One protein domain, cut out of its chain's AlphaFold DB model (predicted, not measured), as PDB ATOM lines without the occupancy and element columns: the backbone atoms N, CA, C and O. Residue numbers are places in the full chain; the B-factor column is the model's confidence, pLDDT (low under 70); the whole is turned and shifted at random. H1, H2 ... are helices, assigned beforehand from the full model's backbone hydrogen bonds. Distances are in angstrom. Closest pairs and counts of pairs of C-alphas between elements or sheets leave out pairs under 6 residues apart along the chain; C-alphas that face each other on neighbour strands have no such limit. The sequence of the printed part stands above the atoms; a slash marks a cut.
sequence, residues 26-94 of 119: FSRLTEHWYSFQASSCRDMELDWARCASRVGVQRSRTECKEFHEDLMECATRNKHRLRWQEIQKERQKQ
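This is residues 26 to 94 of the 119 residues of the protein "Complex I-15 kDa" of Capitella teleta (UniProt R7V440). H1 and H3 stand side by side as limbs of a small U, with short H2 across its closed end; H4 leaves the far end of H3 as a long arm, residues 80 to 94 sticking out, and the tail of residues 26 to 34 stands free before H1. The printed part has 69 residues with four named helices, H1 to H4, no named strand: all helix. It is only just loose, close to extended, radius of gyration of the C-alphas 16.3 A, spanning 54 by 31 by 14 A.

H1, residues 42 to 55, and H2, residues 57 to 63, touch only at the corner, C-alphas Ala 52 and Ser 60 closest at 5.0 A. H3, residues 65 to 76, touches H1 with residues 67 to 71 alone, opposite ways at a shallow tilt of 24 degrees; C-alphas Trp 48 and Phe 67 are closest, 5.0 A. H4, residues 78 to 94, is close to H3 but not clearly touching, C-alphas Glu 73 and Lys 79 closest at 6.5 A. Every O i to N i+4 pair is within hydrogen-bond range in H1, H3 and H4; in H2 1 of 3 is, and 1 of 4 O i to N i+3 pairs.

H1, 20.3 A long, begins at C-alpha 42 (189.399, 162.123, 126.891); H4, 24.9 A, ends at C-alpha 94 (153.958, 154.649, 114.187). H2 measures 10.1 A and H3 16.3 A.

The farthest C-alphas, Phe 26 and Gln 94, are 57.1 A apart. The printed part has no cut; pLDDT is under 70 at residues 28 and 31 to 34.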
ATOM      1  N   PHE A  26     205.402 158.436 140.258       78.12
ATOM      2  CA  PHE A  26     204.306 157.741 140.935       78.12
ATOM      3  C   PHE A  26     203.012 158.568 140.964       78.12
ATOM      4  O   PHE A  26     201.936 158.028 140.730       78.12
ATOM      5  N   SER A  27     203.109 159.880 141.188       71.31
ATOM      6  CA  SER A  27     201.954 160.786 141.167       71.31
ATOM      7  C   SER A  27     201.339 160.909 139.770       71.31
ATOM      8  O   SER A  27     200.121 160.857 139.649       71.31
ATOM      9  N   ARG A  28     202.153 160.950 138.704       69.81
ATOM     10  CA  ARG A  28     201.652 160.900 137.313       69.81
ATOM     11  C   ARG A  28     200.909 159.607 136.996       69.81
ATOM     12  O   ARG A  28     199.958 159.593 136.220       69.81
ATOM     13  N   LEU A  29     201.331 158.509 137.620       75.50
ATOM     14  CA  LEU A  29     200.682 157.216 137.475       75.50
ATOM     15  C   LEU A  29     199.290 157.179 138.107       75.50
ATOM     16  O   LEU A  29     198.540 156.302 137.733       75.50
ATOM     17  N   THR A  30     198.891 158.093 138.994       73.81
ATOM     18  CA  THR A  30     197.550 158.076 139.620       73.81
ATOM     19  C   THR A  30     196.603 159.167 139.103       73.81
ATOM     20  O   THR A  30     195.407 159.123 139.388       73.81
ATOM     21  N   GLU A  31     197.080 160.101 138.272       67.31
ATOM     22  CA  GLU A  31     196.288 161.230 137.735       67.31
ATOM     23  C   GLU A  31     195.051 160.799 136.933       67.31
ATOM     24  O   GLU A  31     194.008 161.459 136.938       67.31
ATOM     25  N   HIS A  32     195.142 159.656 136.262       67.81
ATOM     26  CA  HIS A  32     194.074 159.115 135.432       67.81
ATOM     27  C   HIS A  32     192.869 158.581 136.229       67.81
ATOM     28  O   HIS A  32     191.827 158.318 135.637       67.81
ATOM     29  N   TRP A  33     192.977 158.428 137.555       69.44
ATOM     30  CA  TRP A  33     191.866 157.971 138.408       69.44
ATOM     31  C   TRP A  33     190.869 159.081 138.736       69.44
ATOM     32  O   TRP A  33     189.702 158.807 139.005       69.44
ATOM     33  N   TYR A  34     191.328 160.331 138.706       66.44
ATOM     34  CA  TYR A  34     190.526 161.511 139.033       66.44
ATOM     35  C   TYR A  34     190.164 162.351 137.805       66.44
ATOM     36  O   TYR A  34     189.459 163.352 137.933       66.44
ATOM     37  N   SER A  35     190.648 161.959 136.626       72.31
ATOM     38  CA  SER A  35     190.411 162.637 135.351       72.31
ATOM     39  C   SER A  35     189.701 161.711 134.365       72.31
ATOM     40  O   SER A  35     189.719 160.488 134.506       72.31
ATOM     41  N   PHE A  36     189.073 162.284 133.341       77.06
ATOM     42  CA  PHE A  36     188.413 161.506 132.288       77.06
ATOM     43  C   PHE A  36     189.400 161.020 131.210       77.06
ATOM     44  O   PHE A  36     188.979 160.417 130.217       77.06
ATOM     45  N   GLN A  37     190.710 161.199 131.429       74.19
ATOM     46  CA  GLN A  37     191.775 160.945 130.458       74.19
ATOM     47  C   GLN A  37     191.910 159.469 130.070       74.19
ATOM     48  O   GLN A  37     192.350 159.166 128.963       74.19
ATOM     49  N   ALA A  38     191.514 158.549 130.955       77.62
ATOM     50  CA  ALA A  38     191.491 157.109 130.680       77.62
ATOM     51  C   ALA A  38     190.160 156.613 130.081       77.62
ATOM     52  O   ALA A  38     190.003 155.418 129.835       77.62
ATOM     53  N   SER A  39     189.190 157.502 129.855       82.69
ATOM     54  CA  SER A  39     187.866 157.157 129.331       82.69
ATOM     55  C   SER A  39     187.704 157.545 127.857       82.69
ATOM     56  O   SER A  39     188.527 158.258 127.284       82.69
ATOM     57  N   SER A  40     186.586 157.146 127.245       86.75
ATOM     58  CA  SER A  40     186.197 157.619 125.907       86.75
ATOM     59  C   SER A  40     185.982 159.137 125.831       86.75
ATOM     60  O   SER A  40     185.911 159.679 124.736       86.75
ATOM     61  N   CYS A  41     185.860 159.824 126.972       91.81
ATOM     62  CA  CYS A  41     185.622 161.267 127.048       91.81
ATOM     63  C   CYS A  41     186.914 162.103 127.064       91.81
ATOM     64  O   CYS A  41     186.850 163.320 127.222       91.81
ATOM     65  N   ARG A  42     188.083 161.468 126.886       89.50
ATOM     66  CA  ARG A  42     189.399 162.123 126.891       89.50
ATOM     67  C   ARG A  42     189.479 163.330 125.952       89.50
ATOM     68  O   ARG A  42     190.032 164.357 126.332       89.50
ATOM     69  N   ASP A  43     188.952 163.216 124.736       92.19
ATOM     70  CA  ASP A  43     189.064 164.291 123.741       92.19
ATOM     71  C   ASP A  43     188.252 165.529 124.151       92.19
ATOM     72  O   ASP A  43     188.734 166.654 124.040       92.19
ATOM     73  N   MET A  44     187.072 165.318 124.743       93.56
ATOM     74  CA  MET A  44     186.226 166.403 125.255       93.56
ATOM     75  C   MET A  44     186.850 167.084 126.476       93.56
ATOM     76  O   MET A  44     186.782 168.304 126.618       93.56
ATOM     77  N   GLU A  45     187.509 166.313 127.345       90.31
ATOM     78  CA  GLU A  45     188.261 166.862 128.475       90.31
ATOM     79  C   GLU A  45     189.432 167.731 127.993       90.31
ATOM     80  O   GLU A  45     189.652 168.823 128.523       90.31
ATOM     81  N   LEU A  46     190.145 167.292 126.948       91.31
ATOM     82  CA  LEU A  46     191.218 168.069 126.330       91.31
ATOM     83  C   LEU A  46     190.704 169.377 125.718       91.31
ATOM     84  O   LEU A  46     191.349 170.412 125.885       91.31
ATOM     85  N   ASP A  47     189.559 169.365 125.042       93.06
ATOM     86  CA  ASP A  47     188.989 170.573 124.439       93.06
ATOM     87  C   ASP A  47     188.519 171.580 125.489       93.06
ATOM     88  O   ASP A  47     188.831 172.776 125.398       93.06
ATOM     89  N   TRP A  48     187.889 171.098 126.558       92.19
ATOM     90  CA  TRP A  48     187.556 171.939 127.699       92.19
ATOM     91  C   TRP A  48     188.807 172.522 128.374       92.19
ATOM     92  O   TRP A  48     188.862 173.729 128.626       92.19
ATOM     93  N   ALA A  49     189.852 171.716 128.593       90.44
ATOM     94  CA  ALA A  49     191.114 172.172 129.176       90.44
ATOM     95  C   ALA A  49     191.838 173.201 128.283       90.44
ATOM     96  O   ALA A  49     192.390 174.191 128.774       90.44
ATOM     97  N   ARG A  50     191.795 173.033 126.955       92.19
ATOM     98  CA  ARG A  50     192.326 174.007 125.982       92.19
ATOM     99  C   ARG A  50     191.572 175.332 126.035       92.19
ATOM    100  O   ARG A  50     192.197 176.387 125.974       92.19
ATOM    101  N   CYS A  51     190.250 175.303 126.176       93.06
ATOM    102  CA  CYS A  51     189.473 176.526 126.347       93.06
ATOM    103  C   CYS A  51     189.781 177.194 127.697       93.06
ATOM    104  O   CYS A  51     190.125 178.377 127.748       93.06
ATOM    105  N   ALA A  52     189.747 176.430 128.790       91.88
ATOM    106  CA  ALA A  52     189.975 176.947 130.136       91.88
ATOM    107  C   ALA A  52     191.383 177.538 130.314       91.88
ATOM    108  O   ALA A  52     191.534 178.561 130.981       91.88
ATOM    109  N   SER A  53     192.398 176.944 129.682       90.81
ATOM    110  CA  SER A  53     193.772 177.465 129.714       90.81
ATOM    111  C   SER A  53     193.940 178.785 128.954       90.81
ATOM    112  O   SER A  53     194.768 179.600 129.351       90.81
ATOM    113  N   ARG A  54     193.131 179.050 127.916       92.75
ATOM    114  CA  ARG A  54     193.165 180.319 127.164       92.75
ATOM    115  C   ARG A  54     192.492 181.477 127.896       92.75
ATOM    116  O   ARG A  54     192.980 182.599 127.830       92.75
ATOM    117  N   VAL A  55     191.361 181.223 128.552       90.69
ATOM    118  CA  VAL A  55     190.516 182.279 129.147       90.69
ATOM    119  C   VAL A  55     190.765 182.442 130.659       90.69
ATOM    120  O   VAL A  55     190.477 183.488 131.243       90.69
ATOM    121  N   GLY A  56     191.327 181.418 131.304       88.00
ATOM    122  CA  GLY A  56     191.532 181.360 132.749       88.00
ATOM    123  C   GLY A  56     190.289 180.895 133.517       88.00
ATOM    124  O   GLY A  56     189.155 180.975 133.046       88.00
ATOM    125  N   VAL A  57     190.501 180.416 134.748       81.69
ATOM    126  CA  VAL A  57     189.487 179.696 135.550       81.69
ATOM    127  C   VAL A  57     188.237 180.525 135.870       81.69
ATOM    128  O   VAL A  57     187.138 179.984 135.950       81.69
ATOM    129  N   GLN A  58     188.374 181.839 136.054       87.81
ATOM    130  CA  GLN A  58     187.234 182.694 136.410       87.81
ATOM    131  C   GLN A  58     186.237 182.828 135.252       87.81
ATOM    132  O   GLN A  58     185.027 182.773 135.457       87.81
ATOM    133  N   ARG A  59     186.753 182.970 134.027       91.06
ATOM    134  CA  ARG A  59     185.949 183.182 132.820       91.06
ATOM    135  C   ARG A  59     185.613 181.884 132.089       91.06
ATOM    136  O   ARG A  59     184.670 181.863 131.305       91.06
ATOM    137  N   SER A  60     186.317 180.785 132.370       90.06
ATOM    138  CA  SER A  60     186.038 179.485 131.748       90.06
ATOM    139  C   SER A  60     184.617 178.988 132.032       90.06
ATOM    140  O   SER A  60     184.027 178.320 131.191       90.06
ATOM    141  N   ARG A  61     184.021 179.367 133.168       88.50
ATOM    142  CA  ARG A  61     182.637 179.000 133.517       88.50
ATOM    143  C   ARG A  61     181.594 179.537 132.539       88.50
ATOM    144  O   ARG A  61     180.575 178.887 132.329       88.50
ATOM    145  N   THR A  62     181.825 180.720 131.977       93.19
ATOM    146  CA  THR A  62     180.891 181.365 131.047       93.19
ATOM    147  C   THR A  62     181.298 181.125 129.599       93.19
ATOM    148  O   THR A  62     180.457 180.759 128.789       93.19
ATOM    149  N   GLU A  63     182.586 181.283 129.290       92.81
ATOM    150  CA  GLU A  63     183.111 181.247 127.917       92.81
ATOM    151  C   GLU A  63     183.325 179.807 127.416       92.81
ATOM    152  O   GLU A  63     183.140 179.527 126.240       92.81
ATOM    153  N   CYS A  64     183.673 178.866 128.305       95.38
ATOM    154  CA  CYS A  64     183.911 177.453 127.966       95.38
ATOM    155  C   CYS A  64     182.737 176.545 128.361       95.38
ATOM    156  O   CYS A  64     182.918 175.345 128.583       95.38
ATOM    157  N   LYS A  65     181.539 177.125 128.494       94.62
ATOM    158  CA  LYS A  65     180.341 176.423 128.962       94.62
ATOM    159  C   LYS A  65     179.967 175.251 128.053       94.62
ATOM    160  O   LYS A  65     179.664 174.179 128.562       94.62
ATOM    161  N   GLU A  66     180.037 175.439 126.739       94.50
ATOM    162  CA  GLU A  66     179.700 174.413 125.745       94.50
ATOM    163  C   GLU A  66     180.578 173.161 125.899       94.50
ATOM    164  O   GLU A  66     180.064 172.077 126.153       94.50
ATOM    165  N   PHE A  67     181.904 173.331 125.916       94.44
ATOM    166  CA  PHE A  67     182.845 172.220 126.111       94.44
ATOM    167  C   PHE A  67     182.654 171.499 127.451       94.44
ATOM    168  O   PHE A  67     182.820 170.284 127.545       94.44
ATOM    169  N   HIS A  68     182.306 172.242 128.504       93.31
ATOM    170  CA  HIS A  68     182.016 171.648 129.804       93.31
ATOM    171  C   HIS A  68     180.724 170.821 129.773       93.31
ATOM    172  O   HIS A  68     180.663 169.735 130.348       93.31
ATOM    173  N   GLU A  69     179.679 171.323 129.115       94.50
ATOM    174  CA  GLU A  69     178.423 170.593 128.958       94.50
ATOM    175  C   GLU A  69     178.595 169.314 128.139       94.50
ATOM    176  O   GLU A  69     177.992 168.304 128.499       94.50
ATOM    177  N   ASP A  70     179.430 169.331 127.102       94.56
ATOM    178  CA  ASP A  70     179.733 168.147 126.294       94.56
ATOM    179  C   ASP A  70     180.515 167.096 127.089       94.56
ATOM    180  O   ASP A  70     180.160 165.916 127.071       94.56
ATOM    181  N   LEU A  71     181.511 167.512 127.882       92.50
ATOM    182  CA  LEU A  71     182.228 166.607 128.786       92.50
ATOM    183  C   LEU A  71     181.271 165.931 129.783       92.50
ATOM    184  O   LEU A  71     181.321 164.714 129.987       92.50
ATOM    185  N   MET A  72     180.359 166.708 130.375       92.62
ATOM    186  CA  MET A  72     179.351 166.184 131.299       92.62
ATOM    187  C   MET A  72     178.318 165.299 130.594       92.62
ATOM    188  O   MET A  72     177.835 164.326 131.185       92.62
ATOM    189  N   GLU A  73     177.978 165.594 129.339       95.00
ATOM    190  CA  GLU A  73     177.133 164.738 128.509       95.00
ATOM    191  C   GLU A  73     177.817 163.400 128.254       95.00
ATOM    192  O   GLU A  73     177.200 162.374 128.508       95.00
ATOM    193  N   CYS A  74     179.096 163.379 127.887       92.88
ATOM    194  CA  CYS A  74     179.814 162.130 127.651       92.88
ATOM    195  C   CYS A  74     179.922 161.262 128.912       92.88
ATOM    196  O   CYS A  74     179.722 160.044 128.845       92.88
ATOM    197  N   ALA A  75     180.164 161.882 130.073       89.62
ATOM    198  CA  ALA A  75     180.257 161.179 131.350       89.62
ATOM    199  C   ALA A  75     178.906 160.601 131.816       89.62
ATOM    200  O   ALA A  75     178.855 159.501 132.365       89.62
ATOM    201  N   THR A  76     177.800 161.325 131.601       90.69
ATOM    202  CA  THR A  76     176.472 160.950 132.135       90.69
ATOM    203  C   THR A  76     175.536 160.311 131.107       90.69
ATOM    204  O   THR A  76     174.581 159.626 131.477       90.69
ATOM    205  N   ARG A  77     175.779 160.552 129.816       92.88
ATOM    206  CA  ARG A  77     174.967 160.184 128.642       92.88
ATOM    207  C   ARG A  77     173.498 160.586 128.747       92.88
ATOM    208  O   ARG A  77     172.615 159.926 128.192       92.88
ATOM    209  N   ASN A  78     173.204 161.649 129.497       93.69
ATOM    210  CA  ASN A  78     171.825 161.989 129.834       93.69
ATOM    211  C   ASN A  78     171.033 162.489 128.615       93.69
ATOM    212  O   ASN A  78     169.933 161.997 128.365       93.69
ATOM    213  N   LYS A  79     171.605 163.412 127.824       93.75
ATOM    214  CA  LYS A  79     170.958 163.939 126.607       93.75
ATOM    215  C   LYS A  79     170.753 162.813 125.589       93.75
ATOM    216  O   LYS A  79     169.648 162.657 125.069       93.75
ATOM    217  N   HIS A  80     171.770 161.974 125.372       93.88
ATOM    218  CA  HIS A  80     171.660 160.811 124.492       93.88
ATOM    219  C   HIS A  80     170.538 159.846 124.912       93.88
ATOM    220  O   HIS A  80     169.730 159.427 124.081       93.88
ATOM    221  N   ARG A  81     170.439 159.531 126.208       96.50
ATOM    222  CA  ARG A  81     169.400 158.639 126.741       96.50
ATOM    223  C   ARG A  81     167.995 159.205 126.548       96.50
ATOM    224  O   ARG A  81     167.106 158.463 126.137       96.50
ATOM    225  N   LEU A  82     167.792 160.492 126.825       97.12
ATOM    226  CA  LEU A  82     166.496 161.152 126.628       97.12
ATOM    227  C   LEU A  82     166.082 161.120 125.155       97.12
ATOM    228  O   LEU A  82     164.976 160.684 124.833       97.12
ATOM    229  N   ARG A  83     167.008 161.465 124.255       96.50
ATOM    230  CA  ARG A  83     166.779 161.396 122.807       96.50
ATOM    231  C   ARG A  83     166.410 159.984 122.357       96.50
ATOM    232  O   ARG A  83     165.485 159.807 121.570       96.50
ATOM    233  N   TRP A  84     167.113 158.969 122.857       96.56
ATOM    234  CA  TRP A  84     166.799 157.578 122.543       96.56
ATOM    235  C   TRP A  84     165.387 157.199 123.007       96.56
ATOM    236  O   TRP A  84     164.637 156.608 122.236       96.56
ATOM    237  N   GLN A  85     164.987 157.589 124.220       97.06
ATOM    238  CA  GLN A  85     163.641 157.321 124.736       97.06
ATOM    239  C   GLN A  85     162.546 157.978 123.887       97.06
ATOM    240  O   GLN A  85     161.523 157.347 123.625       97.06
ATOM    241  N   GLU A  86     162.745 159.219 123.444       97.25
ATOM    242  CA  GLU A  86     161.801 159.913 122.560       97.25
ATOM    243  C   GLU A  86     161.670 159.213 121.206       97.25
ATOM    244  O   GLU A  86     160.556 158.953 120.756       97.25
ATOM    245  N   ILE A  87     162.792 158.800 120.609       93.38
ATOM    246  CA  ILE A  87     162.788 158.024 119.362       93.38
ATOM    247  C   ILE A  87     162.007 156.716 119.536       93.38
ATOM    248  O   ILE A  87     161.210 156.362 118.670       93.38
ATOM    249  N   GLN A  88     162.193 156.001 120.649       92.56
ATOM    250  CA  GLN A  88     161.446 154.763 120.902       92.56
ATOM    251  C   GLN A  88     159.946 155.013 121.077       92.56
ATOM    252  O   GLN A  88     159.139 154.239 120.567       92.56
ATOM    253  N   LYS A  89     159.557 156.106 121.746       94.75
ATOM    254  CA  LYS A  89     158.143 156.490 121.887       94.75
ATOM    255  C   LYS A  89     157.499 156.767 120.532       94.75
ATOM    256  O   LYS A  89     156.393 156.296 120.288       94.75
ATOM    257  N   GLU A  90     158.180 157.486 119.643       93.50
ATOM    258  CA  GLU A  90     157.655 157.752 118.297       93.50
ATOM    259  C   GLU A  90     157.579 156.479 117.443       93.50
ATOM    260  O   GLU A  90     156.574 156.253 116.771       93.50
ATOM    261  N   ARG A  91     158.568 155.580 117.542       90.81
ATOM    262  CA  ARG A  91     158.523 154.268 116.869       90.81
ATOM    263  C   ARG A  91     157.335 153.420 117.319       90.81
ATOM    264  O   ARG A  91     156.683 152.803 116.484       90.81
ATOM    265  N   GLN A  92     157.026 153.418 118.617       89.81
ATOM    266  CA  GLN A  92     155.860 152.709 119.155       89.81
ATOM    267  C   GLN A  92     154.536 153.290 118.644       89.81
ATOM    268  O   GLN A  92     153.601 152.532 118.401       89.81
ATOM    269  N   LYS A  93     154.450 154.613 118.450       91.69
ATOM    270  CA  LYS A  93     153.245 155.265 117.910       91.69
ATOM    271  C   LYS A  93     153.001 154.947 116.436       91.69
ATOM    272  O   LYS A  93     151.850 154.849 116.032       91.69
ATOM    273  N   GLN A  94     154.063 154.831 115.638       88.25
ATOM    274  CA  GLN A  94     153.958 154.649 114.187       88.25
ATOM    275  C   GLN A  94     153.626 153.207 113.767       88.25
ATOM    276  O   GLN A  94     153.161 153.013 112.651       88.25
TER     277      GLN A  94